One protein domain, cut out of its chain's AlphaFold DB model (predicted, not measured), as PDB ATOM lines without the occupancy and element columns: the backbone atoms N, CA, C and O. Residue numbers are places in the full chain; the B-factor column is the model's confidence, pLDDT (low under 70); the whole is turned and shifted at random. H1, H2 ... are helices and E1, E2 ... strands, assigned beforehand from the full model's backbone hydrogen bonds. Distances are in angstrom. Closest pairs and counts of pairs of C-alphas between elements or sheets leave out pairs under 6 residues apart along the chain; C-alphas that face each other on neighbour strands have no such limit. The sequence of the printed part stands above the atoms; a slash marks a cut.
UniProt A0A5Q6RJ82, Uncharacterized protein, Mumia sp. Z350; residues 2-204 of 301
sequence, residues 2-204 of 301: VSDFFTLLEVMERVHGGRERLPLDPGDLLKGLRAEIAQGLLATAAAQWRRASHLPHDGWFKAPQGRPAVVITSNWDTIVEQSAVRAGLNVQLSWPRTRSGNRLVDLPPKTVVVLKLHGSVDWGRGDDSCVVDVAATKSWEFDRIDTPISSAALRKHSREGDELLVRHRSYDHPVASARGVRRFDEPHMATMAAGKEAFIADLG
ATOM      1  N   VAL A   2      58.647  -7.307 129.268       53.78
ATOM      2  CA  VAL A   2      57.599  -7.911 130.133       53.78
ATOM      3  C   VAL A   2      56.182  -7.529 129.673       53.78
ATOM      4  O   VAL A   2      55.305  -8.383 129.634       53.78
ATOM      5  N   SER A   3      55.975  -6.274 129.252       60.25
ATOM      6  CA  SER A   3      54.725  -5.803 128.624       60.25
ATOM      7  C   SER A   3      54.342  -6.623 127.391       60.25
ATOM      8  O   SER A   3      53.181  -6.973 127.201       60.25
ATOM      9  N   ASP A   4      55.340  -6.954 126.578       71.62
ATOM     10  CA  ASP A   4      55.150  -7.613 125.289       71.62
ATOM     11  C   ASP A   4      54.809  -9.092 125.510       71.62
ATOM     12  O   ASP A   4      53.937  -9.627 124.840       71.62
ATOM     13  N   PHE A   5      55.400  -9.723 126.531       71.19
ATOM     14  CA  PHE A   5      55.077 -11.093 126.937       71.19
ATOM     15  C   PHE A   5      53.620 -11.254 127.391       71.19
ATOM     16  O   PHE A   5      52.928 -12.138 126.893       71.19
ATOM     17  N   PHE A   6      53.127 -10.399 128.296       72.06
ATOM     18  CA  PHE A   6      51.731 -10.487 128.744       72.06
ATOM     19  C   PHE A   6      50.742 -10.166 127.622       72.06
ATOM     20  O   PHE A   6      49.691 -10.790 127.550       72.06
ATOM     21  N   THR A   7      51.112  -9.264 126.709       77.62
ATOM     22  CA  THR A   7      50.314  -8.992 125.507       77.62
ATOM     23  C   THR A   7      50.235 -10.232 124.611       77.62
ATOM     24  O   THR A   7      49.152 -10.594 124.164       77.62
ATOM     25  N   LEU A   8      51.356 -10.928 124.380       76.00
ATOM     26  CA  LEU A   8      51.379 -12.166 123.589       76.00
ATOM     27  C   LEU A   8      50.571 -13.290 124.248       76.00
ATOM     28  O   LEU A   8      49.842 -13.997 123.555       76.00
ATOM     29  N   LEU A   9      50.660 -13.429 125.574       75.38
ATOM     30  CA  LEU A   9      49.835 -14.374 126.326       75.38
ATOM     31  C   LEU A   9      48.348 -14.061 126.185       75.38
ATOM     32  O   LEU A   9      47.574 -14.954 125.865       75.38
ATOM     33  N   GLU A  10      47.954 -12.803 126.366       80.00
ATOM     34  CA  GLU A  10      46.556 -12.395 126.242       80.00
ATOM     35  C   GLU A  10      46.015 -12.668 124.830       80.00
ATOM     36  O   GLU A  10      44.900 -13.172 124.676       80.00
ATOM     37  N   VAL A  11      46.813 -12.398 123.792       79.38
ATOM     38  CA  VAL A  11      46.464 -12.748 122.407       79.38
ATOM     39  C   VAL A  11      46.305 -14.261 122.256       79.38
ATOM     40  O   VAL A  11      45.292 -14.707 121.721       79.38
ATOM     41  N   MET A  12      47.243 -15.066 122.769       76.75
ATOM     42  CA  MET A  12      47.118 -16.527 122.742       76.75
ATOM     43  C   MET A  12      45.835 -17.004 123.429       76.75
ATOM     44  O   MET A  12      45.129 -17.836 122.870       76.75
ATOM     45  N   GLU A  13      45.495 -16.469 124.601       77.62
ATOM     46  CA  GLU A  13      44.280 -16.843 125.331       77.62
ATOM     47  C   GLU A  13      43.002 -16.469 124.572       77.62
ATOM     48  O   GLU A  13      42.050 -17.255 124.525       77.62
ATOM     49  N   ARG A  14      42.971 -15.292 123.935       78.19
ATOM     50  CA  ARG A  14      41.834 -14.849 123.112       78.19
ATOM     51  C   ARG A  14      41.642 -15.728 121.879       78.19
ATOM     52  O   ARG A  14      40.502 -16.093 121.575       78.19
ATOM     53  N   VAL A  15      42.737 -16.093 121.208       74.56
ATOM     54  CA  VAL A  15      42.730 -17.005 120.053       74.56
ATOM     55  C   VAL A  15      42.265 -18.395 120.478       74.56
ATOM     56  O   VAL A  15      41.335 -18.938 119.883       74.56
ATOM     57  N   HIS A  16      42.837 -18.941 121.553       72.19
ATOM     58  CA  HIS A  16      42.511 -20.281 122.046       72.19
ATOM     59  C   HIS A  16      41.067 -20.383 122.554       72.19
ATOM     60  O   HIS A  16      40.394 -21.388 122.344       72.19
ATOM     61  N   GLY A  17      40.549 -19.313 123.159       74.75
ATOM     62  CA  GLY A  17      39.149 -19.212 123.572       74.75
ATOM     63  C   GLY A  17      38.155 -18.994 122.425       74.75
ATOM     64  O   GLY A  17      36.968 -18.815 122.696       74.75
ATOM     65  N   GLY A  18      38.613 -18.939 121.166       73.44
ATOM     66  CA  GLY A  18      37.772 -18.676 119.994       73.44
ATOM     67  C   GLY A  18      37.124 -17.287 119.992       73.44
ATOM     68  O   GLY A  18      36.135 -17.066 119.292       73.44
ATOM     69  N   ARG A  19      37.646 -16.351 120.799       72.62
ATOM     70  CA  ARG A  19      37.082 -15.002 120.973       72.62
ATOM     71  C   ARG A  19      37.526 -14.033 119.882       72.62
ATOM     72  O   ARG A  19      36.910 -12.984 119.723       72.62
ATOM     73  N   GLU A  20      38.557 -14.388 119.120       73.81
ATOM     74  CA  GLU A  20      39.121 -13.558 118.062       73.81
ATOM     75  C   GLU A  20      39.212 -14.362 116.759       73.81
ATOM     76  O   GLU A  20      39.872 -15.397 116.693       73.81
ATOM     77  N   ARG A  21      38.503 -13.914 115.713       67.88
ATOM     78  CA  ARG A  21      38.615 -14.490 114.366       67.88
ATOM     79  C   ARG A  21      39.733 -13.771 113.633       67.88
ATOM     80  O   ARG A  21      39.537 -12.657 113.152       67.88
ATOM     81  N   LEU A  22      40.893 -14.405 113.566       72.19
ATOM     82  CA  LEU A  22      42.037 -13.885 112.830       72.19
ATOM     83  C   LEU A  22      42.059 -14.457 111.404       72.19
ATOM     84  O   LEU A  22      41.511 -15.532 111.167       72.19
ATOM     85  N   PRO A  23      42.656 -13.741 110.435       75.38
ATOM     86  CA  PRO A  23      42.729 -14.184 109.040       75.38
ATOM     87  C   PRO A  23      43.696 -15.359 108.812       75.38
ATOM     88  O   PRO A  23      43.813 -15.835 107.687       75.38
ATOM     89  N   LEU A  24      44.411 -15.794 109.851       73.56
ATOM     90  CA  LEU A  24      45.352 -16.909 109.820       73.56
ATOM     91  C   LEU A  24      44.694 -18.174 110.369       73.56
ATOM     92  O   LEU A  24      43.787 -18.085 111.201       73.56
ATOM     93  N   ASP A  25      45.185 -19.338 109.939       79.44
ATOM     94  CA  ASP A  25      44.845 -20.593 110.602       79.44
ATOM     95  C   ASP A  25      45.217 -20.487 112.096       79.44
ATOM     96  O   ASP A  25      46.359 -20.124 112.418       79.44
ATOM     97  N   PRO A  26      44.278 -20.737 113.028       76.50
ATOM     98  CA  PRO A  26      44.546 -20.603 114.456       76.50
ATOM     99  C   PRO A  26      45.717 -21.467 114.937       76.50
ATOM    100  O   PRO A  26      46.427 -21.053 115.852       76.50
ATOM    101  N   GLY A  27      45.946 -22.632 114.321       78.38
ATOM    102  CA  GLY A  27      47.058 -23.516 114.658       78.38
ATOM    103  C   GLY A  27      48.407 -22.887 114.325       78.38
ATOM    104  O   GLY A  27      49.269 -22.784 115.200       78.38
ATOM    105  N   ASP A  28      48.567 -22.386 113.099       78.56
ATOM    106  CA  ASP A  28      49.807 -21.736 112.653       78.56
ATOM    107  C   ASP A  28      50.135 -20.484 113.473       78.56
ATOM    108  O   ASP A  28      51.293 -20.242 113.834       78.56
ATOM    109  N   LEU A  29      49.115 -19.689 113.809       80.38
ATOM    110  CA  LEU A  29      49.305 -18.510 114.643       80.38
ATOM    111  C   LEU A  29      49.750 -18.884 116.061       80.38
ATOM    112  O   LEU A  29      50.689 -18.280 116.580       80.38
ATOM    113  N   LEU A  30      49.098 -19.864 116.693       79.19
ATOM    114  CA  LEU A  30      49.469 -20.319 118.036       79.19
ATOM    115  C   LEU A  30      50.891 -20.891 118.057       79.19
ATOM    116  O   LEU A  30      51.657 -20.559 118.963       79.19
ATOM    117  N   LYS A  31      51.268 -21.655 117.026       81.44
ATOM    118  CA  LYS A  31      52.631 -22.166 116.830       81.44
ATOM    119  C   LYS A  31      53.649 -21.025 116.770       81.44
ATOM    120  O   LYS A  31      54.648 -21.043 117.490       81.44
ATOM    121  N   GLY A  32      53.372 -19.996 115.965       80.19
ATOM    122  CA  GLY A  32      54.216 -18.803 115.857       80.19
ATOM    123  C   GLY A  32      54.338 -18.031 117.175       80.19
ATOM    124  O   GLY A  32      55.445 -17.703 117.599       80.19
ATOM    125  N   LEU A  33      53.218 -17.798 117.868       81.50
ATOM    126  CA  LEU A  33      53.202 -17.096 119.157       81.50
ATOM    127  C   LEU A  33      53.994 -17.854 120.230       81.50
ATOM    128  O   LEU A  33      54.801 -17.249 120.936       81.50
ATOM    129  N   ARG A  34      53.827 -19.178 120.327       83.25
ATOM    130  CA  ARG A  34      54.601 -20.013 121.256       83.25
ATOM    131  C   ARG A  34      56.095 -19.968 120.954       83.25
ATOM    132  O   ARG A  34      56.887 -19.854 121.886       83.25
ATOM    133  N   ALA A  35      56.481 -20.014 119.679       81.81
ATOM    134  CA  ALA A  35      57.880 -19.902 119.282       81.81
ATOM    135  C   ALA A  35      58.492 -18.553 119.700       81.81
ATOM    136  O   ALA A  35      59.585 -18.530 120.267       81.81
ATOM    137  N   GLU A  36      57.782 -17.442 119.490       83.44
ATOM    138  CA  GLU A  36      58.232 -16.106 119.910       83.44
ATOM    139  C   GLU A  36      58.346 -15.988 121.436       83.44
ATOM    140  O   GLU A  36      59.356 -15.505 121.959       83.44
ATOM    141  N   ILE A  37      57.356 -16.497 122.178       83.69
ATOM    142  CA  ILE A  37      57.410 -16.530 123.643       83.69
ATOM    143  C   ILE A  37      58.602 -17.366 124.121       83.69
ATOM    144  O   ILE A  37      59.364 -16.914 124.980       83.69
ATOM    145  N   ALA A  38      58.788 -18.564 123.565       83.50
ATOM    146  CA  ALA A  38      59.896 -19.443 123.916       83.50
ATOM    147  C   ALA A  38      61.248 -18.761 123.667       83.50
ATOM    148  O   ALA A  38      62.111 -18.778 124.546       83.50
ATOM    149  N   GLN A  39      61.418 -18.087 122.526       81.56
ATOM    150  CA  GLN A  39      62.626 -17.315 122.225       81.56
ATOM    151  C   GLN A  39      62.854 -16.179 123.230       81.56
ATOM    152  O   GLN A  39      63.965 -16.032 123.748       81.56
ATOM    153  N   GLY A  40      61.816 -15.402 123.556       82.31
ATOM    154  CA  GLY A  40      61.896 -14.321 124.541       82.31
ATOM    155  C   GLY A  40      62.278 -14.817 125.941       82.31
ATOM    156  O   GLY A  40      63.136 -14.222 126.606       82.31
ATOM    157  N   LEU A  41      61.698 -15.938 126.375       82.81
ATOM    158  CA  LEU A  41      62.008 -16.584 127.652       82.81
ATOM    159  C   LEU A  41      63.428 -17.150 127.677       82.81
ATOM    160  O   LEU A  41      64.156 -16.897 128.633       82.81
ATOM    161  N   LEU A  42      63.865 -17.839 126.621       79.94
ATOM    162  CA  LEU A  42      65.232 -18.354 126.500       79.94
ATOM    163  C   LEU A  42      66.267 -17.222 126.503       79.94
ATOM    164  O   LEU A  42      67.276 -17.304 127.207       79.94
ATOM    165  N   ALA A  43      66.008 -16.135 125.774       79.56
ATOM    166  CA  ALA A  43      66.874 -14.960 125.758       79.56
ATOM    167  C   ALA A  43      66.945 -14.288 127.138       79.56
ATOM    168  O   ALA A  43      68.031 -13.901 127.587       79.56
ATOM    169  N   THR A  44      65.807 -14.186 127.830       80.62
ATOM    170  CA  THR A  44      65.718 -13.642 129.191       80.62
ATOM    171  C   THR A  44      66.458 -14.527 130.184       80.62
ATOM    172  O   THR A  44      67.288 -14.015 130.933       80.62
ATOM    173  N   ALA A  45      66.237 -15.842 130.143       78.06
ATOM    174  CA  ALA A  45      66.938 -16.816 130.966       78.06
ATOM    175  C   ALA A  45      68.449 -16.729 130.725       78.06
ATOM    176  O   ALA A  45      69.202 -16.566 131.676       78.06
ATOM    177  N   ALA A  46      68.908 -16.690 129.470       77.19
ATOM    178  CA  ALA A  46      70.324 -16.524 129.140       77.19
ATOM    179  C   ALA A  46      70.900 -15.179 129.628       77.19
ATOM    180  O   ALA A  46      72.048 -15.104 130.078       77.19
ATOM    181  N   ALA A  47      70.135 -14.087 129.552       80.31
ATOM    182  CA  ALA A  47      70.549 -12.784 130.070       80.31
ATOM    183  C   ALA A  47      70.641 -12.776 131.604       80.31
ATOM    184  O   ALA A  47      71.645 -12.313 132.148       80.31
ATOM    185  N   GLN A  48      69.639 -13.319 132.295       75.31
ATOM    186  CA  GLN A  48      69.658 -13.490 133.746       75.31
ATOM    187  C   GLN A  48      70.803 -14.409 134.171       75.31
ATOM    188  O   GLN A  48      71.549 -14.066 135.078       75.31
ATOM    189  N   TRP A  49      71.029 -15.504 133.449       71.75
ATOM    190  CA  TRP A  49      72.119 -16.455 133.663       71.75
ATOM    191  C   TRP A  49      73.509 -15.813 133.551       71.75
ATOM    192  O   TRP A  49      74.399 -16.137 134.345       71.75
ATOM    193  N   ARG A  50      73.683 -14.868 132.611       76.31
ATOM    194  CA  ARG A  50      74.897 -14.043 132.458       76.31
ATOM    195  C   ARG A  50      75.064 -12.995 133.555       76.31
ATOM    196  O   ARG A  50      76.188 -12.677 133.910       76.31
ATOM    197  N   ARG A  51      73.976 -12.434 134.085       73.88
ATOM    198  CA  ARG A  51      74.047 -11.480 135.209       73.88
ATOM    199  C   ARG A  51      74.304 -12.193 136.531       73.88
ATOM    200  O   ARG A  51      75.059 -11.711 137.367       73.88
ATOM    201  N   ALA A  52      73.674 -13.346 136.703       66.31
ATOM    202  CA  ALA A  52      73.687 -14.096 137.940       66.31
ATOM    203  C   ALA A  52      74.945 -14.955 138.104       66.31
ATOM    204  O   ALA A  52      75.213 -15.379 139.215       66.31
ATOM    205  N   SER A  53      75.783 -15.137 137.073       62.69
ATOM    206  CA  SER A  53      77.064 -15.861 137.187       62.69
ATOM    207  C   SER A  53      78.017 -15.316 138.260       62.69
ATOM    208  O   SER A  53      78.969 -16.001 138.618       62.69
ATOM    209  N   HIS A  54      77.772 -14.105 138.766       59.59
ATOM    210  CA  HIS A  54      78.509 -13.498 139.877       59.59
ATOM    211  C   HIS A  54      77.809 -13.624 141.238       59.59
ATOM    212  O   HIS A  54      78.413 -13.315 142.262       59.59
ATOM    213  N   LEU A  55      76.543 -14.042 141.268       55.97
ATOM    214  CA  LEU A  55      75.811 -14.269 142.504       55.97
ATOM    215  C   LEU A  55      76.194 -15.644 143.070       55.97
ATOM    216  O   LEU A  55      76.286 -16.611 142.306       55.97
ATOM    217  N   PRO A  56      76.391 -15.766 144.394       54.03
ATOM    218  CA  PRO A  56      76.542 -17.054 145.060       54.03
ATOM    219  C   PRO A  56      75.237 -17.856 144.902       54.03
ATOM    220  O   PRO A  56      74.284 -17.742 145.672       54.03
ATOM    221  N   HIS A  57      75.144 -18.622 143.816       52.78
ATOM    222  CA  HIS A  57      73.992 -19.469 143.490       52.78
ATOM    223  C   HIS A  57      73.820 -20.648 144.464       52.78
ATOM    224  O   HIS A  57      72.790 -21.321 144.459       52.78
ATOM    225  N   ASP A  58      74.810 -20.875 145.325       50.22
ATOM    226  CA  ASP A  58      74.800 -21.831 146.431       50.22
ATOM    227  C   ASP A  58      73.756 -21.499 147.516       50.22
ATOM    228  O   ASP A  58      73.427 -22.353 148.345       50.22
ATOM    229  N   GLY A  59      73.199 -20.283 147.508       54.44
ATOM    230  CA  GLY A  59      72.188 -19.850 148.470       54.44
ATOM    231  C   GLY A  59      70.801 -20.477 148.284       54.44
ATOM    232  O   GLY A  59      70.184 -20.864 149.280       54.44
ATOM    233  N   TRP A  60      70.311 -20.576 147.041       57.44
ATOM    234  CA  TRP A  60      68.914 -20.948 146.743       57.44
ATOM    235  C   TRP A  60      68.692 -22.457 146.837       57.44
ATOM    236  O   TRP A  60      67.759 -22.923 147.486       57.44
ATOM    237  N   PHE A  61      69.614 -23.220 146.252       61.72
ATOM    238  CA  PHE A  61      69.655 -24.674 146.335       61.72
ATOM    239  C   PHE A  61      70.773 -25.089 147.282       61.72
ATOM    240  O   PHE A  61      71.766 -25.692 146.875       61.72
ATOM    241  N   LYS A  62      70.639 -24.768 148.574       58.66
ATOM    242  CA  LYS A  62      71.500 -25.404 149.577       58.66
ATOM    243  C   LYS A  62      71.257 -26.898 149.464       58.66
ATOM    244  O   LYS A  62      70.148 -27.336 149.760       58.66
ATOM    245  N   ALA A  63      72.274 -27.634 149.003       56.31
ATOM    246  CA  ALA A  63      72.206 -29.074 148.795       56.31
ATOM    247  C   ALA A  63      71.484 -29.686 150.003       56.31
ATOM    248  O   ALA A  63      71.980 -29.547 151.131       56.31
ATOM    249  N   PRO A  64      70.283 -30.245 149.812       58.31
ATOM    250  CA  PRO A  64      69.501 -30.720 150.933       58.31
ATOM    251  C   PRO A  64      70.339 -31.771 151.663       58.31
ATOM    252  O   PRO A  64      70.890 -32.687 151.049       58.31
ATOM    253  N   GLN A  65      70.547 -31.564 152.965       62.75
ATOM    254  CA  GLN A  65      71.436 -32.381 153.791       62.75
ATOM    255  C   GLN A  65      70.843 -33.789 153.950       62.75
ATOM    256  O   GLN A  65      70.188 -34.088 154.943       62.75
ATOM    257  N   GLY A  66      71.039 -34.643 152.943       64.06
ATOM    258  CA  GLY A  66      70.640 -36.051 152.959       64.06
ATOM    259  C   GLY A  66      69.199 -36.354 152.538       64.06
ATOM    260  O   GLY A  66      68.734 -37.455 152.803       64.06
ATOM    261  N   ARG A  67      68.476 -35.428 151.892       68.12
ATOM    262  CA  ARG A  67      67.145 -35.705 151.311       68.12
ATOM    263  C   ARG A  67      67.047 -35.120 149.909       68.12
ATOM    264  O   ARG A  67      67.630 -34.073 149.694       68.12
ATOM    265  N   PRO A  68      66.344 -35.729 148.953       72.62
ATOM    266  CA  PRO A  68      66.086 -35.070 147.679       72.62
ATOM    267  C   PRO A  68      65.201 -33.832 147.860       72.62
ATOM    268  O   PRO A  68      64.266 -33.842 148.662       72.62
ATOM    269  N   ALA A  69      65.491 -32.774 147.104       85.56
ATOM    270  CA  ALA A  69      64.583 -31.639 146.959       85.56
ATOM    271  C   ALA A  69      63.680 -31.876 145.745       85.56
ATOM    272  O   ALA A  69      64.140 -32.364 144.712       85.56
ATOM    273  N   VAL A  70      62.409 -31.515 145.873       93.06
ATOM    274  CA  VAL A  70      61.447 -31.540 144.771       93.06
ATOM    275  C   VAL A  70      61.010 -30.106 144.526       93.06
ATOM    276  O   VAL A  70      60.580 -29.422 145.452       93.06
ATOM    277  N   VAL A  71      61.146 -29.649 143.290       94.75
ATOM    278  CA  VAL A  71      60.624 -28.373 142.812       94.75
ATOM    279  C   VAL A  71      59.477 -28.687 141.874       94.75
ATOM    280  O   VAL A  71      59.646 -29.437 140.919       94.75
ATOM    281  N   ILE A  72      58.315 -28.106 142.139       96.62
ATOM    282  CA  ILE A  72      57.157 -28.176 141.252       96.62
ATOM    283  C   ILE A  72      56.946 -26.771 140.715       96.62
ATOM    284  O   ILE A  72      56.902 -25.820 141.496       96.62
ATOM    285  N   THR A  73      56.871 -26.625 139.396       95.81
ATOM    286  CA  THR A  73      56.793 -25.311 138.757       95.81
ATOM    287  C   THR A  73      55.769 -25.283 137.632       95.81
ATOM    288  O   THR A  73      55.611 -26.244 136.877       95.81
ATOM    289  N   SER A  74      55.080 -24.149 137.525       94.12
ATOM    290  CA  SER A  74      54.211 -23.783 136.407       94.12
ATOM    291  C   SER A  74      54.942 -22.954 135.342       94.12
ATOM    292  O   SER A  74      54.333 -22.600 134.335       94.12
ATOM    293  N   ASN A  75      56.211 -22.595 135.571       93.25
ATOM    294  CA  ASN A  75      57.000 -21.794 134.639       93.25
ATOM    295  C   ASN A  75      57.528 -22.656 133.489       93.25
ATOM    296  O   ASN A  75      57.981 -23.781 133.704       93.25
ATOM    297  N   TRP A  76      57.556 -22.082 132.286       92.44
ATOM    298  CA  TRP A  76      58.117 -22.741 131.106       92.44
ATOM    299  C   TRP A  76      59.632 -22.555 130.955       92.44
ATOM    300  O   TRP A  76      60.259 -23.295 130.205       92.44
ATOM    301  N   ASP A  77      60.228 -21.561 131.619       89.88
ATOM    302  CA  ASP A  77      61.665 -21.276 131.527       89.88
ATOM    303  C   ASP A  77      62.539 -22.377 132.157       89.88
ATOM    304  O   ASP A  77      62.056 -23.233 132.890       89.88
ATOM    305  N   THR A  78      63.843 -22.361 131.872       89.56
ATOM    306  CA  THR A  78      64.813 -23.379 132.328       89.56
ATOM    307  C   THR A  78      65.687 -22.904 133.498       89.56
ATOM    308  O   THR A  78      66.809 -23.390 133.685       89.56
ATOM    309  N   ILE A  79      65.255 -21.875 134.239       87.00
ATOM    310  CA  ILE A  79      66.102 -21.207 135.241       87.00
ATOM    311  C   ILE A  79      66.376 -22.136 136.424       87.00
ATOM    312  O   ILE A  79      67.500 -22.164 136.934       87.00
ATOM    313  N   VAL A  80      65.381 -22.913 136.853       88.31
ATOM    314  CA  VAL A  80      65.497 -23.838 137.989       88.31
ATOM    315  C   VAL A  80      66.546 -24.910 137.698       88.31
ATOM    316  O   VAL A  80      67.456 -25.121 138.501       88.31
ATOM    317  N   GLU A  81      66.465 -25.539 136.530       90.19
ATOM    318  CA  GLU A  81      67.382 -26.585 136.090       90.19
ATOM    319  C   GLU A  81      68.804 -26.056 135.968       90.19
ATOM    320  O   GLU A  81      69.738 -26.631 136.527       90.19
ATOM    321  N   GLN A  82      68.969 -24.919 135.285       84.62
ATOM    322  CA  GLN A  82      70.272 -24.281 135.119       84.62
ATOM    323  C   GLN A  82      70.906 -23.936 136.469       84.62
ATOM    324  O   GLN A  82      72.107 -24.146 136.669       84.62
ATOM    325  N   SER A  83      70.101 -23.417 137.397       83.88
ATOM    326  CA  SER A  83      70.555 -23.043 138.739       83.88
ATOM    327  C   SER A  83      70.978 -24.266 139.552       83.88
ATOM    328  O   SER A  83      72.028 -24.243 140.195       83.88
ATOM    329  N   ALA A  84      70.212 -25.355 139.480       86.56
ATOM    330  CA  ALA A  84      70.530 -26.602 140.162       86.56
ATOM    331  C   ALA A  84      71.813 -27.261 139.629       86.56
ATOM    332  O   ALA A  84      72.674 -27.652 140.422       86.56
ATOM    333  N   VAL A  85      71.995 -27.332 138.306       86.00
ATOM    334  CA  VAL A  85      73.224 -27.890 137.711       86.00
ATOM    335  C   VAL A  85      74.451 -27.066 138.113       86.00
ATOM    336  O   VAL A  85      75.484 -27.636 138.470       86.00
ATOM    337  N   ARG A  86      74.345 -25.728 138.143       80.12
ATOM    338  CA  ARG A  86      75.415 -24.838 138.640       80.12
ATOM    339  C   ARG A  86      75.753 -25.072 140.109       80.12
ATOM    340  O   ARG A  86      76.922 -25.003 140.477       80.12
ATOM    341  N   ALA A  87      74.756 -25.388 140.930       81.50
ATOM    342  CA  ALA A  87      74.959 -25.785 142.321       81.50
ATOM    343  C   ALA A  87      75.592 -27.189 142.468       81.50
ATOM    344  O   ALA A  87      75.768 -27.680 143.585       81.50
ATOM    345  N   GLY A  88      75.947 -27.851 141.359       84.69
ATOM    346  CA  GLY A  88      76.543 -29.185 141.350       84.69
ATOM    347  C   GLY A  88      75.541 -30.289 141.687       84.69
ATOM    348  O   GLY A  88      75.942 -31.328 142.217       84.69
ATOM    349  N   LEU A  89      74.251 -30.046 141.432       86.69
ATOM    350  CA  LEU A  89      73.181 -31.021 141.610       86.69
ATOM    351  C   LEU A  89      72.887 -31.755 140.296       86.69
ATOM    352  O   LEU A  89      73.033 -31.205 139.205       86.69
ATOM    353  N   ASN A  90      72.423 -32.993 140.423       89.38
ATOM    354  CA  ASN A  90      71.798 -33.744 139.343       89.38
ATOM    355  C   ASN A  90      70.316 -33.369 139.280       89.38
ATOM    356  O   ASN A  90      69.633 -33.418 140.303       89.38
ATOM    357  N   VAL A  91      69.815 -33.023 138.099       91.69
ATOM    358  CA  VAL A  91      68.410 -32.653 137.891       91.69
ATOM    359  C   VAL A  91      67.672 -33.796 137.215       91.69
ATOM    360  O   VAL A  91      68.130 -34.319 136.204       91.69
ATOM    361  N   GLN A  92      66.518 -34.158 137.756       93.31
ATOM    362  CA  GLN A  92      65.568 -35.094 137.160       93.31
ATOM    363  C   GLN A  92      64.326 -34.307 136.741       93.31
ATOM    364  O   GLN A  92      63.827 -33.536 137.556       93.31
ATOM    365  N   LEU A  93      63.831 -34.472 135.511       93.56
ATOM    366  CA  LEU A  93      62.610 -33.787 135.045       93.56
ATOM    367  C   LEU A  93      61.329 -34.617 135.223       93.56
ATOM    368  O   LEU A  93      60.224 -34.132 135.000       93.56
ATOM    369  N   SER A  94      61.488 -35.859 135.663       92.50
ATOM    370  CA  SER A  94      60.433 -36.771 136.092       92.50
ATOM    371  C   SER A  94      60.898 -37.516 137.341       92.50
ATOM    372  O   SER A  94      62.078 -37.456 137.712       92.50
ATOM    373  N   TRP A  95      59.992 -38.203 138.037       92.62
ATOM    374  CA  TRP A  95      60.393 -39.011 139.179       92.62
ATOM    375  C   TRP A  95      61.148 -40.265 138.709       92.62
ATOM    376  O   TRP A  95      60.588 -41.062 137.956       92.62
ATOM    377  N   PRO A  96      62.385 -40.522 139.176       90.50
ATOM    378  CA  PRO A  96      63.132 -41.711 138.774       90.50
ATOM    379  C   PRO A  96      62.413 -43.014 139.142       90.50
ATOM    380  O   PRO A  96      61.931 -43.174 140.266       90.50
ATOM    381  N   ARG A  97      62.376 -43.978 138.217       89.38
ATOM    382  CA  ARG A  97      61.684 -45.265 138.396       89.38
ATOM    383  C   ARG A  97      62.642 -46.458 138.355       89.38
ATOM    384  O   ARG A  97      63.695 -46.422 137.720       89.38
ATOM    385  N   THR A  98      62.277 -47.539 139.041       89.31
ATOM    386  CA  THR A  98      62.915 -48.854 138.911       89.31
ATOM    387  C   THR A  98      62.583 -49.473 137.550       89.31
ATOM    388  O   THR A  98      61.668 -49.040 136.854       89.31
ATOM    389  N   ARG A  99      63.256 -50.578 137.197       85.94
ATOM    390  CA  ARG A  99      62.894 -51.376 136.007       85.94
ATOM    391  C   ARG A  99      61.457 -51.906 136.030       85.94
ATOM    392  O   ARG A  99      60.915 -52.197 134.977       85.94
ATOM    393  N   SER A 100      60.861 -52.046 137.212       88.38
ATOM    394  CA  SER A 100      59.469 -52.472 137.376       88.38
ATOM    395  C   SER A 100      58.473 -51.305 137.326       88.38
ATOM    396  O   SER A 100      57.309 -51.507 137.650       88.38
ATOM    397  N   GLY A 101      58.918 -50.085 136.999       87.38
ATOM    398  CA  GLY A 101      58.074 -48.885 136.924       87.38
ATOM    399  C   GLY A 101      57.779 -48.210 138.271       87.38
ATOM    400  O   GLY A 101      57.112 -47.173 138.310       87.38
ATOM    401  N   ASN A 102      58.297 -48.750 139.379       89.88
ATOM    402  CA  ASN A 102      58.060 -48.198 140.714       89.88
ATOM    403  C   ASN A 102      58.908 -46.947 140.943       89.88
ATOM    404  O   ASN A 102      60.089 -46.931 140.611       89.88
ATOM    405  N   ARG A 103      58.334 -45.920 141.574       90.94
ATOM    406  CA  ARG A 103      59.068 -44.711 141.980       90.94
ATOM    407  C   ARG A 103      60.204 -45.060 142.942       90.94
ATOM    408  O   ARG A 103      59.993 -45.782 143.916       90.94
ATOM    409  N   LEU A 104      61.397 -44.529 142.688       87.12
ATOM    410  CA  LEU A 104      62.527 -44.638 143.604       87.12
ATOM    411  C   LEU A 104      62.279 -43.749 144.823       87.12
ATOM    412  O   LEU A 104      62.114 -42.542 144.686       87.12
ATOM    413  N   VAL A 105      62.238 -44.352 146.009       83.31
ATOM    414  CA  VAL A 105      62.056 -43.617 147.271       83.31
ATOM    415  C   VAL A 105      63.363 -42.937 147.681       83.31
ATOM    416  O   VAL A 105      63.363 -41.766 148.058       83.31
ATOM    417  N   ASP A 106      64.479 -43.649 147.516       84.69
ATOM    418  CA  ASP A 106      65.814 -43.147 147.815       84.69
ATOM    419  C   ASP A 106      66.475 -42.628 146.540       84.69
ATOM    420  O   ASP A 106      66.914 -43.388 145.673       84.69
ATOM    421  N   LEU A 107      66.528 -41.304 146.418       85.62
ATOM    422  CA  LEU A 107      67.232 -40.647 145.323       85.62
ATOM    423  C   LEU A 107      68.717 -40.471 145.666       85.62
ATOM    424  O   LEU A 107      69.055 -40.247 146.833       85.62
ATOM    425  N   PRO A 108      69.620 -40.526 144.668       84.31
ATOM    426  CA  PRO A 108      71.039 -40.305 144.904       84.31
ATOM    427  C   PRO A 108      71.296 -38.962 145.605       84.31
ATOM    428  O   PRO A 108      70.586 -37.984 145.333       84.31
ATOM    429  N   PRO A 109      72.338 -38.859 146.451       83.19
ATOM    430  CA  PRO A 109      72.742 -37.583 147.028       83.19
ATOM    431  C   PRO A 109      72.933 -36.517 145.947       83.19
ATOM    432  O   PRO A 109      73.353 -36.823 144.830       83.19
ATOM    433  N   LYS A 110      72.662 -35.255 146.297       86.38
ATOM    434  CA  LYS A 110      72.740 -34.112 145.370       86.38
ATOM    435  C   LYS A 110      71.788 -34.220 144.170       86.38
ATOM    436  O   LYS A 110      72.094 -33.687 143.111       86.38
ATOM    437  N   THR A 111      70.645 -34.885 144.321       88.25
ATOM    438  CA  THR A 111      69.594 -34.907 143.293       88.25
ATOM    439  C   THR A 111      68.486 -33.915 143.633       88.25
ATOM    440  O   THR A 111      68.046 -33.839 144.784       88.25
ATOM    441  N   VAL A 112      68.019 -33.182 142.625       91.25
ATOM    442  CA  VAL A 112      66.771 -32.417 142.653       91.25
ATOM    443  C   VAL A 112      65.835 -32.952 141.575       91.25
ATOM    444  O   VAL A 112      66.263 -33.239 140.458       91.25
ATOM    445  N   VAL A 113      64.561 -33.100 141.914       94.44
ATOM    446  CA  VAL A 113      63.503 -33.407 140.947       94.44
ATOM    447  C   VAL A 113      62.790 -32.103 140.613       94.44
ATOM    448  O   VAL A 113      62.387 -31.388 141.526       94.44
ATOM    449  N   VAL A 114      62.659 -31.771 139.333       95.44
ATOM    450  CA  VAL A 114      62.007 -30.557 138.833       95.44
ATOM    451  C   VAL A 114      60.826 -30.977 137.965       95.44
ATOM    452  O   VAL A 114      61.003 -31.425 136.841       95.44
ATOM    453  N   LEU A 115      59.618 -30.845 138.504       96.94
ATOM    454  CA  LEU A 115      58.372 -31.249 137.859       96.94
ATOM    455  C   LEU A 115      57.708 -30.020 137.227       96.94
ATOM    456  O   LEU A 115      57.222 -29.139 137.943       96.94
ATOM    457  N   LYS A 116      57.709 -29.947 135.892       96.25
ATOM    458  CA  LYS A 116      57.154 -28.815 135.133       96.25
ATOM    459  C   LYS A 116      55.741 -29.128 134.655       96.25
ATOM    460  O   LYS A 116      55.540 -29.825 133.665       96.25
ATOM    461  N   LEU A 117      54.754 -28.595 135.365       95.31
ATOM    462  CA  LEU A 117      53.343 -28.952 135.182       95.31
ATOM    463  C   LEU A 117      52.750 -28.467 133.855       95.31
ATOM    464  O   LEU A 117      51.771 -29.032 133.372       95.31
ATOM    465  N   HIS A 118      53.346 -27.430 133.269       93.69
ATOM    466  CA  HIS A 118      52.880 -26.803 132.032       93.69
ATOM    467  C   HIS A 118      53.842 -27.004 130.858       93.69
ATOM    468  O   HIS A 118      53.751 -26.303 129.851       93.69
ATOM    469  N   GLY A 119      54.768 -27.954 130.989       93.25
ATOM    470  CA  GLY A 119      55.818 -28.188 130.010       93.25
ATOM    471  C   GLY A 119      56.960 -27.176 130.106       93.25
ATOM    472  O   GLY A 119      57.230 -26.620 131.172       93.25
ATOM    473  N   SER A 120      57.669 -26.961 129.001       92.50
ATOM    474  CA  SER A 120      58.896 -26.162 128.973       92.50
ATOM    475  C   SER A 120      59.141 -25.567 127.595       92.50
ATOM    476  O   SER A 120      58.800 -26.169 126.580       92.50
ATOM    477  N   VAL A 121      59.838 -24.432 127.551       88.75
ATOM    478  CA  VAL A 121      60.280 -23.799 126.294       88.75
ATOM    479  C   VAL A 121      61.279 -24.643 125.500       88.75
ATOM    480  O   VAL A 121      61.527 -24.363 124.332       88.75
ATOM    481  N   ASP A 122      61.889 -25.645 126.133       87.38
ATOM    482  CA  ASP A 122      62.829 -26.572 125.509       87.38
ATOM    483  C   ASP A 122      62.289 -28.001 125.389       87.38
ATOM    484  O   ASP A 122      63.050 -28.903 125.053       87.38
ATOM    485  N   TRP A 123      60.999 -28.224 125.658       90.00
ATOM    486  CA  TRP A 123      60.332 -29.509 125.425       90.00
ATOM    487  C   TRP A 123      59.505 -29.419 124.163       90.00
ATOM    488  O   TRP A 123      58.969 -28.357 123.886       90.00
ATOM    489  N   GLY A 124      59.381 -30.495 123.405       85.25
ATOM    490  CA  GLY A 124      58.591 -30.493 122.182       85.25
ATOM    491  C   GLY A 124      58.271 -31.903 121.740       85.25
ATOM    492  O   GLY A 124      58.910 -32.866 122.177       85.25
ATOM    493  N   ARG A 125      57.262 -32.012 120.881       78.19
ATOM    494  CA  ARG A 125      56.958 -33.276 120.223       78.19
ATOM    495  C   ARG A 125      57.909 -33.482 119.053       78.19
ATOM    496  O   ARG A 125      58.203 -32.542 118.312       78.19
ATOM    497  N   GLY A 126      58.383 -34.711 118.904       65.19
ATOM    498  CA  GLY A 126      58.938 -35.142 117.631       65.19
ATOM    499  C   GLY A 126      57.825 -35.150 116.582       65.19
ATOM    500  O   GLY A 126      56.725 -35.611 116.874       65.19
ATOM    501  N   ASP A 127      58.069 -34.605 115.390       62.38
ATOM    502  CA  ASP A 127      57.164 -34.797 114.245       62.38
ATOM    503  C   ASP A 127      57.081 -36.301 113.870       62.38
ATOM    504  O   ASP A 127      57.960 -37.052 114.261       62.38
ATOM    505  N   ASP A 128      56.085 -36.810 113.133       52.25
ATOM    506  CA  ASP A 128      56.022 -38.261 112.811       52.25
ATOM    507  C   ASP A 128      57.258 -38.777 112.029       52.25
ATOM    508  O   ASP A 128      57.602 -39.958 112.086       52.25
ATOM    509  N   SER A 129      57.969 -37.897 111.311       51.75
ATOM    510  CA  SER A 129      59.260 -38.181 110.650       51.75
ATOM    511  C   SER A 129      60.483 -38.002 111.575       51.75
ATOM    512  O   SER A 129      61.626 -38.291 111.207       51.75
ATOM    513  N   CYS A 130      60.214 -37.531 112.785       45.94
ATOM    514  CA  CYS A 130      61.076 -37.125 113.872       45.94
ATOM    515  C   CYS A 130      60.512 -37.676 115.189       45.94
ATOM    516  O   CYS A 130      60.832 -37.153 116.258       45.94
ATOM    517  N   VAL A 131      59.829 -38.835 115.153       51.44
ATOM    518  CA  VAL A 131      60.150 -39.913 116.087       51.44
ATOM    519  C   VAL A 131      61.624 -40.150 115.817       51.44
ATOM    520  O   VAL A 131      62.041 -40.980 115.010       51.44
ATOM    521  N   VAL A 132      62.416 -39.223 116.362       50.00
ATOM    522  CA  VAL A 132      63.842 -39.249 116.419       50.00
ATOM    523  C   VAL A 132      63.968 -40.549 117.129       50.00
ATOM    524  O   VAL A 132      63.615 -40.670 118.299       50.00
ATOM    525  N   ASP A 133      64.397 -41.550 116.396       51.81
ATOM    526  CA  ASP A 133      65.017 -42.667 117.023       51.81
ATOM    527  C   ASP A 133      66.207 -42.013 117.750       51.81
ATOM    528  O   ASP A 133      67.248 -41.700 117.163       51.81
ATOM    529  N   VAL A 134      65.975 -41.564 118.993       51.00
ATOM    530  CA  VAL A 134      66.950 -40.832 119.808       51.00
ATOM    531  C   VAL A 134      68.144 -41.768 120.021       51.00
ATOM    532  O   VAL A 134      69.271 -41.314 120.225       51.00
ATOM    533  N   ALA A 135      67.913 -43.078 119.858       47.66
ATOM    534  CA  ALA A 135      68.937 -44.088 119.691       47.66
ATOM    535  C   ALA A 135      69.605 -44.065 118.292       47.66
ATOM    536  O   ALA A 135      70.838 -44.050 118.244       47.66
ATOM    537  N   ALA A 136      68.885 -44.003 117.162       45.81
ATOM    538  CA  ALA A 136      69.523 -44.060 115.831       45.81
ATOM    539  C   ALA A 136      70.109 -42.746 115.287       45.81
ATOM    540  O   ALA A 136      71.089 -42.785 114.538       45.81
ATOM    541  N   THR A 137      69.580 -41.571 115.633       48.78
ATOM    542  CA  THR A 137      70.020 -40.318 114.989       48.78
ATOM    543  C   THR A 137      71.407 -39.853 115.421       48.78
ATOM    544  O   THR A 137      71.968 -38.974 114.768       48.78
ATOM    545  N   LYS A 138      71.993 -40.403 116.501       53.38
ATOM    546  CA  LYS A 138      73.227 -39.875 117.130       53.38
ATOM    547  C   LYS A 138      73.178 -38.352 117.364       53.38
ATOM    548  O   LYS A 138      74.219 -37.736 117.600       53.38
ATOM    549  N   SER A 139      71.993 -37.745 117.279       59.38
ATOM    550  CA  SER A 139      71.805 -36.316 117.418       59.38
ATOM    551  C   SER A 139      71.994 -36.015 118.892       59.38
ATOM    552  O   SER A 139      71.251 -36.457 119.763       59.38
ATOM    553  N   TRP A 140      73.069 -35.301 119.182       67.06
ATOM    554  CA  TRP A 140      73.400 -34.826 120.513       67.06
ATOM    555  C   TRP A 140      72.506 -33.645 120.922       67.06
ATOM    556  O   TRP A 140      72.784 -33.018 121.938       67.06
ATOM    557  N   GLU A 141      71.477 -33.311 120.148       72.81
ATOM    558  CA  GLU A 141      70.651 -32.119 120.349       72.81
ATOM    559  C   GLU A 141      69.444 -32.402 121.249       72.81
ATOM    560  O   GLU A 141      68.918 -31.471 121.856       72.81
ATOM    561  N   PHE A 142      69.045 -33.671 121.393       76.81
ATOM    562  CA  PHE A 142      67.862 -34.073 122.152       76.81
ATOM    563  C   PHE A 142      68.183 -35.077 123.259       76.81
ATOM    564  O   PHE A 142      69.091 -35.904 123.137       76.81
ATOM    565  N   ASP A 143      67.401 -35.003 124.330       79.69
ATOM    566  CA  ASP A 143      67.343 -35.974 125.415       79.69
ATOM    567  C   ASP A 143      65.891 -36.376 125.674       79.69
ATOM    568  O   ASP A 143      64.971 -35.571 125.520       79.69
ATOM    569  N   ARG A 144      65.703 -37.607 126.152       81.62
ATOM    570  CA  ARG A 144      64.452 -38.026 126.788       81.62
ATOM    571  C   ARG A 144      64.191 -37.207 128.050       81.62
ATOM    572  O   ARG A 144      65.140 -36.790 128.725       81.62
ATOM    573  N   ILE A 145      62.923 -37.007 128.405       85.12
ATOM    574  CA  ILE A 145      62.564 -36.235 129.611       85.12
ATOM    575  C   ILE A 145      63.078 -36.926 130.881       85.12
ATOM    576  O   ILE A 145      63.544 -36.263 131.808       85.12
ATOM    577  N   ASP A 146      63.084 -38.259 130.901       83.19
ATOM    578  CA  ASP A 146      63.597 -39.062 132.016       83.19
ATOM    579  C   ASP A 146      65.135 -39.083 132.129       83.19
ATOM    580  O   ASP A 146      65.685 -39.650 133.078       83.19
ATOM    581  N   THR A 147      65.852 -38.465 131.183       85.25
ATOM    582  CA  THR A 147      67.314 -38.419 131.194       85.25
ATOM    583  C   THR A 147      67.807 -37.334 132.159       85.25
ATOM    584  O   THR A 147      67.540 -36.142 131.948       85.25
ATOM    585  N   PRO A 148      68.590 -37.703 133.195       87.38
ATOM    586  CA  PRO A 148      69.078 -36.746 134.178       87.38
ATOM    587  C   PRO A 148      69.976 -35.677 133.545       87.38
ATOM    588  O   PRO A 148      70.855 -35.985 132.739       87.38
ATOM    589  N   ILE A 149      69.833 -34.427 133.983       87.69
ATOM    590  CA  ILE A 149      70.763 -33.340 133.658       87.69
ATOM    591  C   ILE A 149      71.872 -33.345 134.699       87.69
ATOM    592  O   ILE A 149      71.614 -33.227 135.897       87.69
ATOM    593  N   SER A 150      73.121 -33.464 134.263       82.12
ATOM    594  CA  SER A 150      74.267 -33.317 135.159       82.12
ATOM    595  C   SER A 150      75.442 -32.674 134.438       82.12
ATOM    596  O   SER A 150      75.595 -32.812 133.226       82.12
ATOM    597  N   SER A 151      76.302 -32.002 135.201       69.38
ATOM    598  CA  SER A 151      77.547 -31.425 134.690       69.38
ATOM    599  C   SER A 151      78.625 -32.475 134.386       69.38
ATOM    600  O   SER A 151      79.558 -32.185 133.642       69.38
ATOM    601  N   ALA A 152      78.509 -33.683 134.956       60.84
ATOM    602  CA  ALA A 152      79.553 -34.711 134.949       60.84
ATOM    603  C   ALA A 152      79.224 -35.969 134.121       60.84
ATOM    604  O   ALA A 152      80.103 -36.814 133.939       60.84
ATOM    605  N   ALA A 153      77.990 -36.147 133.635       54.16
ATOM    606  CA  ALA A 153      77.639 -37.350 132.886       54.16
ATOM    607  C   ALA A 153      78.387 -37.412 131.545       54.16
ATOM    608  O   ALA A 153      78.080 -36.693 130.594       54.16
ATOM    609  N   LEU A 154      79.338 -38.350 131.463       46.50
ATOM    610  CA  LEU A 154      79.799 -38.933 130.207       46.50
ATOM    611  C   LEU A 154      78.573 -39.478 129.462       46.50
ATOM    612  O   LEU A 154      77.928 -40.435 129.896       46.50
ATOM    613  N   ARG A 155      78.250 -38.789 128.368       52.91
ATOM    614  CA  ARG A 155      77.005 -38.851 127.598       52.91
ATOM    615  C   ARG A 155      76.869 -40.197 126.888       52.91
ATOM    616  O   ARG A 155      77.274 -40.345 125.739       52.91
ATOM    617  N   LYS A 156      76.341 -41.204 127.582       47.62
ATOM    618  CA  LYS A 156      75.920 -42.451 126.936       47.62
ATOM    619  C   LYS A 156      74.600 -42.197 126.215       47.62
ATOM    620  O   LYS A 156      73.726 -41.542 126.771       47.62
ATOM    621  N   HIS A 157      74.526 -42.681 124.978       48.03
ATOM    622  CA  HIS A 157      73.379 -42.584 124.080       48.03
ATOM    623  C   HIS A 157      72.049 -42.763 124.819       48.03
ATOM    624  O   HIS A 157      71.926 -43.661 125.659       48.03
ATOM    625  N   SER A 158      71.081 -41.900 124.500       48.31
ATOM    626  CA  SER A 158      69.694 -42.072 124.921       48.31
ATOM    627  C   SER A 158      69.251 -43.495 124.591       48.31
ATOM    628  O   SER A 158      69.543 -44.003 123.508       48.31
ATOM    629  N   ARG A 159      68.601 -44.156 125.548       47.12
ATOM    630  CA  ARG A 159      68.054 -45.499 125.348       47.12
ATOM    631  C   ARG A 159      66.970 -45.466 124.270       47.12
ATOM    632  O   ARG A 159      66.242 -44.480 124.184       47.12
ATOM    633  N   GLU A 160      66.859 -46.564 123.525       47.16
ATOM    634  CA  GLU A 160      65.722 -46.881 122.651       47.16
ATOM    635  C   GLU A 160      64.392 -46.600 123.375       47.16
ATOM    636  O   GLU A 160      64.245 -46.915 124.563       47.16
ATOM    637  N   GLY A 161      63.448 -45.967 122.677       51.00
ATOM    638  CA  GLY A 161      62.110 -45.676 123.183       51.00
ATOM    639  C   GLY A 161      61.353 -44.700 122.285       51.00
ATOM    640  O   GLY A 161      61.915 -43.695 121.855       51.00
ATOM    641  N   ASP A 162      60.077 -44.997 122.054       53.94
ATOM    642  CA  ASP A 162      59.134 -44.139 121.332       53.94
ATOM    643  C   ASP A 162      58.580 -43.078 122.296       53.94
ATOM    644  O   ASP A 162      57.434 -43.145 122.742       53.94
ATOM    645  N   GLU A 163      59.420 -42.126 122.712       64.25
ATOM    646  CA  GLU A 163      58.935 -40.996 123.507       64.25
ATOM    647  C   GLU A 163      58.366 -39.911 122.594       64.25
ATOM    648  O   GLU A 163      59.074 -39.320 121.781       64.25
ATOM    649  N   LEU A 164      57.072 -39.625 122.771       70.62
ATOM    650  CA  LEU A 164      56.370 -38.551 122.062       70.62
ATOM    651  C   LEU A 164      56.861 -37.155 122.470       70.62
ATOM    652  O   LEU A 164      56.710 -36.212 121.699       70.62
ATOM    653  N   LEU A 165      57.438 -37.020 123.668       83.31
ATOM    654  CA  LEU A 165      57.896 -35.757 124.232       83.31
ATOM    655  C   LEU A 165      59.398 -35.829 124.513       83.31
ATOM    656  O   LEU A 165      59.851 -36.663 125.292       83.31
ATOM    657  N   VAL A 166      60.165 -34.925 123.909       84.38
ATOM    658  CA  VAL A 166      61.620 -34.846 124.074       84.38
ATOM    659  C   VAL A 166      62.032 -33.463 124.556       84.38
ATOM    660  O   VAL A 166      61.327 -32.474 124.356       84.38
ATOM    661  N   ARG A 167      63.212 -33.378 125.171       85.88
ATOM    662  CA  ARG A 167      63.849 -32.112 125.532       85.88
ATOM    663  C   ARG A 167      64.985 -31.802 124.566       85.88
ATOM    664  O   ARG A 167      65.901 -32.600 124.393       85.88
ATOM    665  N   HIS A 168      65.000 -30.592 124.027       81.56
ATOM    666  CA  HIS A 168      66.168 -30.031 123.364       81.56
ATOM    667  C   HIS A 168      67.228 -29.598 124.392       81.56
ATOM    668  O   HIS A 168      66.899 -28.986 125.407       81.56
ATOM    669  N   ARG A 169      68.520 -29.846 124.133       76.75
ATOM    670  CA  ARG A 169      69.651 -29.518 125.032       76.75
ATOM    671  C   ARG A 169      69.951 -28.011 125.122       76.75
ATOM    672  O   ARG A 169      71.071 -27.551 124.901       76.75
ATOM    673  N   SER A 170      68.947 -27.231 125.508       67.19
ATOM    674  CA  SER A 170      68.988 -25.783 125.719       67.19
ATOM    675  C   SER A 170      70.030 -25.365 126.767       67.19
ATOM    676  O   SER A 170      70.625 -24.297 126.641       67.19
ATOM    677  N   TYR A 171      70.299 -26.220 127.763       61.75
ATOM    678  CA  TYR A 171      71.325 -25.993 128.786       61.75
ATOM    679  C   TYR A 171      72.734 -25.890 128.184       61.75
ATOM    680  O   TYR A 171      73.494 -24.990 128.537       61.75
ATOM    681  N   ASP A 172      73.072 -26.795 127.262       64.44
ATOM    682  CA  ASP A 172      74.396 -26.842 126.639       64.44
ATOM    683  C   ASP A 172      74.561 -25.738 125.586       64.44
ATOM    684  O   ASP A 172      75.652 -25.195 125.402       64.44
ATOM    685  N   HIS A 173      73.467 -25.387 124.901       64.00
ATOM    686  CA  HIS A 173      73.473 -24.440 123.789       64.00
ATOM    687  C   HIS A 173      72.257 -23.498 123.818       64.00
ATOM    688  O   HIS A 173      71.384 -23.589 122.949       64.00
ATOM    689  N   PRO A 174      72.219 -22.514 124.738       56.59
ATOM    690  CA  PRO A 174      71.083 -21.594 124.888       56.59
ATOM    691  C   PRO A 174      70.828 -20.704 123.658       56.59
ATOM    692  O   PRO A 174      69.802 -20.039 123.577       56.59
ATOM    693  N   VAL A 175      71.761 -20.679 122.696       45.44
ATOM    694  CA  VAL A 175      71.678 -19.905 121.445       45.44
ATOM    695  C   VAL A 175      71.238 -20.769 120.247       45.44
ATOM    696  O   VAL A 175      70.743 -20.226 119.264       45.44
ATOM    697  N   ALA A 176      71.367 -22.102 120.317       47.59
ATOM    698  CA  ALA A 176      70.984 -23.005 119.221       47.59
ATOM    699  C   ALA A 176      69.467 -23.270 119.172       47.59
ATOM    700  O   ALA A 176      68.910 -23.417 118.087       47.59
ATOM    701  N   SER A 177      68.779 -23.225 120.319       48.19
ATOM    702  CA  SER A 177      67.313 -23.346 120.398       48.19
ATOM    703  C   SER A 177      66.561 -22.185 119.734       48.19
ATOM    704  O   SER A 177      65.421 -22.350 119.318       48.19
ATOM    705  N   ALA A 178      67.195 -21.018 119.585       44.12
ATOM    706  CA  ALA A 178      66.555 -19.814 119.056       44.12
ATOM    707  C   ALA A 178      66.432 -19.773 117.518       44.12
ATOM    708  O   ALA A 178      65.834 -18.843 116.989       44.12
ATOM    709  N   ARG A 179      67.021 -20.725 116.773       46.34
ATOM    710  CA  ARG A 179      67.103 -20.659 115.295       46.34
ATOM    711  C   ARG A 179      66.480 -21.837 114.551       46.34
ATOM    712  O   ARG A 179      66.853 -22.096 113.411       46.34
ATOM    713  N   GLY A 180      65.514 -22.514 115.164       48.50
ATOM    714  CA  GLY A 180      64.841 -23.633 114.516       48.50
ATOM    715  C   GLY A 180      65.785 -24.818 114.421       48.50
ATOM    716  O   GLY A 180      66.334 -25.117 113.358       48.50
ATOM    717  N   VAL A 181      65.968 -25.495 115.556       55.03
ATOM    718  CA  VAL A 181      66.452 -26.874 115.547       55.03
ATOM    719  C   VAL A 181      65.570 -27.593 114.536       55.03
ATOM    720  O   VAL A 181      64.354 -27.672 114.720       55.03
ATOM    721  N   ARG A 182      66.152 -27.979 113.395       55.31
ATOM    722  CA  ARG A 182      65.387 -28.626 112.331       55.31
ATOM    723  C   ARG A 182      64.700 -29.821 112.984       55.31
ATOM    724  O   ARG A 182      65.403 -30.655 113.548       55.31
ATOM    725  N   ARG A 183      63.368 -29.886 112.870       61.41
ATOM    726  CA  ARG A 183      62.492 -30.938 113.417       61.41
ATOM    727  C   ARG A 183      62.033 -30.793 114.878       61.41
ATOM    728  O   ARG A 183      61.589 -31.766 115.481       61.41
ATOM    729  N   PHE A 184      62.134 -29.600 115.453       66.81
ATOM    730  CA  PHE A 184      61.407 -29.257 116.672       66.81
ATOM    731  C   PHE A 184      60.220 -28.383 116.281       66.81
ATOM    732  O   PHE A 184      60.383 -27.185 116.046       66.81
ATOM    733  N   ASP A 185      59.059 -29.009 116.103       63.84
ATOM    734  CA  ASP A 185      57.917 -28.338 115.493       63.84
ATOM    735  C   ASP A 185      57.378 -27.216 116.374       63.84
ATOM    736  O   ASP A 185      57.146 -26.106 115.899       63.84
ATOM    737  N   GLU A 186      57.208 -27.480 117.664       78.44
ATOM    738  CA  GLU A 186      56.567 -26.546 118.576       78.44
ATOM    739  C   GLU A 186      57.001 -26.821 120.020       78.44
ATOM    740  O   GLU A 186      57.058 -27.989 120.423       78.44
ATOM    741  N   PRO A 187      57.299 -25.780 120.822       84.56
ATOM    742  CA  PRO A 187      57.551 -25.981 122.235       84.56
ATOM    743  C   PRO A 187      56.271 -26.446 122.946       84.56
ATOM    744  O   PRO A 187      55.197 -25.853 122.812       84.56
ATOM    745  N   HIS A 188      56.395 -27.505 123.740       88.25
ATOM    746  CA  HIS A 188      55.333 -28.089 124.547       88.25
ATOM    747  C   HIS A 188      55.055 -27.192 125.750       88.25
ATOM    748  O   HIS A 188      55.640 -27.346 126.822       88.25
ATOM    749  N   MET A 189      54.178 -26.217 125.535       88.38
ATOM    750  CA  MET A 189      53.809 -25.192 126.506       88.38
ATOM    751  C   MET A 189      52.292 -25.193 126.687       88.38
ATOM    752  O   MET A 189      51.548 -24.602 125.895       88.38
ATOM    753  N   ALA A 190      51.833 -25.864 127.744       87.75
ATOM    754  CA  ALA A 190      50.435 -25.823 128.144       87.75
ATOM    755  C   ALA A 190      50.129 -24.435 128.721       87.75
ATOM    756  O   ALA A 190      50.785 -23.990 129.660       87.75
ATOM    757  N   THR A 191      49.160 -23.733 128.140       80.44
ATOM    758  CA  THR A 191      48.699 -22.431 128.638       80.44
ATOM    759  C   THR A 191      47.773 -22.606 129.835       80.44
ATOM    760  O   THR A 191      47.329 -23.709 130.142       80.44
ATOM    761  N   MET A 192      47.465 -21.507 130.522       70.81
ATOM    762  CA  MET A 192      46.500 -21.514 131.624       70.81
ATOM    763  C   MET A 192      45.047 -21.604 131.141       70.81
ATOM    764  O   MET A 192      44.171 -21.942 131.933       70.81
ATOM    765  N   ALA A 193      44.801 -21.341 129.856       69.94
ATOM    766  CA  ALA A 193      43.472 -21.234 129.265       69.94
ATOM    767  C   ALA A 193      42.801 -22.590 128.974       69.94
ATOM    768  O   ALA A 193      43.413 -23.654 129.060       69.94
ATOM    769  N   ALA A 194      41.512 -22.531 128.622       58.66
ATOM    770  CA  ALA A 194      40.714 -23.677 128.174       58.66
ATOM    771  C   ALA A 194      41.386 -24.421 127.005       58.66
ATOM    772  O   ALA A 194      42.170 -23.818 126.290       58.66
ATOM    773  N   GLY A 195      41.067 -25.698 126.766       64.69
ATOM    774  CA  GLY A 195      41.576 -26.427 125.595       64.69
ATOM    775  C   GLY A 195      43.023 -26.924 125.734       64.69
ATOM    776  O   GLY A 195      43.704 -27.116 124.725       64.69
ATOM    777  N   LYS A 196      43.520 -27.067 126.967       77.00
ATOM    778  CA  LYS A 196      44.870 -27.564 127.289       77.00
ATOM    779  C   LYS A 196      44.913 -29.061 127.595       77.00
ATOM    780  O   LYS A 196      45.984 -29.592 127.871       77.00
ATOM    781  N   GLU A 197      43.779 -29.754 127.520       80.75
ATOM    782  CA  GLU A 197      43.640 -31.169 127.872       80.75
ATOM    783  C   GLU A 197      44.591 -32.042 127.046       80.75
ATOM    784  O   GLU A 197      45.243 -32.927 127.590       80.75
ATOM    785  N   ALA A 198      44.744 -31.734 125.753       75.94
ATOM    786  CA  ALA A 198      45.670 -32.440 124.871       75.94
ATOM    787  C   ALA A 198      47.146 -32.249 125.267       75.94
ATOM    788  O   ALA A 198      47.935 -33.178 125.128       75.94
ATOM    789  N   PHE A 199      47.521 -31.073 125.787       80.38
ATOM    790  CA  PHE A 199      48.888 -30.803 126.250       80.38
ATOM    791  C   PHE A 199      49.157 -31.423 127.621       80.38
ATOM    792  O   PHE A 199      50.255 -31.916 127.870       80.38
ATOM    793  N   ILE A 200      48.160 -31.401 128.510       83.94
ATOM    794  CA  ILE A 200      48.253 -31.996 129.846       83.94
ATOM    795  C   ILE A 200      48.288 -33.524 129.768       83.94
ATOM    796  O   ILE A 200      48.965 -34.138 130.588       83.94
ATOM    797  N   ALA A 201      47.624 -34.140 128.785       86.94
ATOM    798  CA  ALA A 201      47.632 -35.593 128.605       86.94
ATOM    799  C   ALA A 201      49.060 -36.160 128.503       86.94
ATOM    800  O   ALA A 201      49.384 -37.120 129.201       86.94
ATOM    801  N   ASP A 202      49.939 -35.510 127.736       87.75
ATOM    802  CA  ASP A 202      51.354 -35.902 127.618       87.75
ATOM    803  C   ASP A 202      52.147 -35.700 128.916       87.75
ATOM    804  O   ASP A 202      53.204 -36.291 129.115       87.75
ATOM    805  N   LEU A 203      51.648 -34.840 129.802       91.62
ATOM    806  CA  LEU A 203      52.263 -34.519 131.085       91.62
ATOM    807  C   LEU A 203      51.688 -35.366 132.228       91.62
ATOM    808  O   LEU A 203      52.042 -35.129 133.383       91.62
ATOM    809  N   GLY A 204      50.825 -36.348 131.935       92.12
ATOM    810  CA  GLY A 204      50.118 -37.144 132.941       92.12
ATOM    811  C   GLY A 204      51.044 -37.745 134.001       92.12
ATOM    812  O   GLY A 204      50.789 -37.595 135.194       92.12
TER     813      GLY A 204
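What this domain is: This is residues 2 to 204 of the 301 residues of an uncharacterized protein of Mumia sp. Z350 (UniProt A0A5Q6RJ82). Two small sheets, one of three strands and one of four strongly twisted strands, are joined where E3 runs on into E4. The long helix H2 crosses one face of the four-stranded sheet slantwise and makes a helical hairpin with H1, while the short H3 covers one face of the three-stranded sheet. The printed part has 203 residues, with four named helices and seven named strands in the order H1 H2 E1 H3 E2 E3 E4 E5 E6 E7 H4. The sheets run E1, E3, E2, all parallel, and E5, E6, E4, E7, all antiparallel; the class is mixed, with under half of the residues in named elements. The whole is compact, with a radius of gyration of the C-alphas of 17.6 A and spans of 55 by 40 by 29 A.

How they stand to each other: H1, residues 2 to 16, touches H2, residues 26 to 52, in a hairpin at a shallow tilt of 25 degrees, opposite ways; their closest C-alphas, Met 12 and Leu 30, are 6.5 A apart. E1, residues 69 to 73, H3, residues 79 to 86, and E2, residues 90 to 92, form a split strand-helix-strand unit with a right-handed crossover, two parallel strands with E3, residues 111 to 116, between them. N 71 and O 113 of E1 and E3 are 2.8 A apart, and N 92 and O 112 of E2 and E3 2.9 A, within hydrogen-bond range. H3 is on this sheet at a height of 8.8 A, over E3 and E2; its closest C-alpha pair with E2 is Glu 81 and Val 91, 6.4 A. E4, residues 119 to 126, bends by 97 degrees at residue 122. Its neighbours are E6, residues 165 to 168, with N 124 and O 166 at 2.9 A, and E7, residues 184 to 189, with N 188 and O 123 at 2.7 A. E5, residues 142 to 144, and E6 form a hairpin, with N 143 and O 167 at 2.8 A. H2 is on this sheet at a height of 8.6 A, over E4 and E7; the C-alphas of Ala 38 and Val 121, its closest pair with E4, are 5.0 A apart. H4, residues 197 to 201, only grazes it with residues 199 to 200. In all four helices every O i to N i+4 pair is within hydrogen-bond range.

Where its parts are: H1 begins at C-alpha 2 (57.599, -7.911, 130.133) and is 21.1 A long. H2 is 38.0 A, E3 16.1 A and E4 14.5 A. H4 ends at C-alpha 201 (47.632, -35.593, 128.605).

The domain as a whole: The C-alphas farthest apart, Pro 23 and Gly 66, are 56.4 A apart. The printed part has no cut. The links H2 to E1, E2 to E3, E4 to E5, E5 to E6 and E6 to E7 are long. Mean pLDDT of the printed part is 74.7; 66 residues are under 70, among them 52 to 67, 126 to 140, 151 to 163 and 170 to 185.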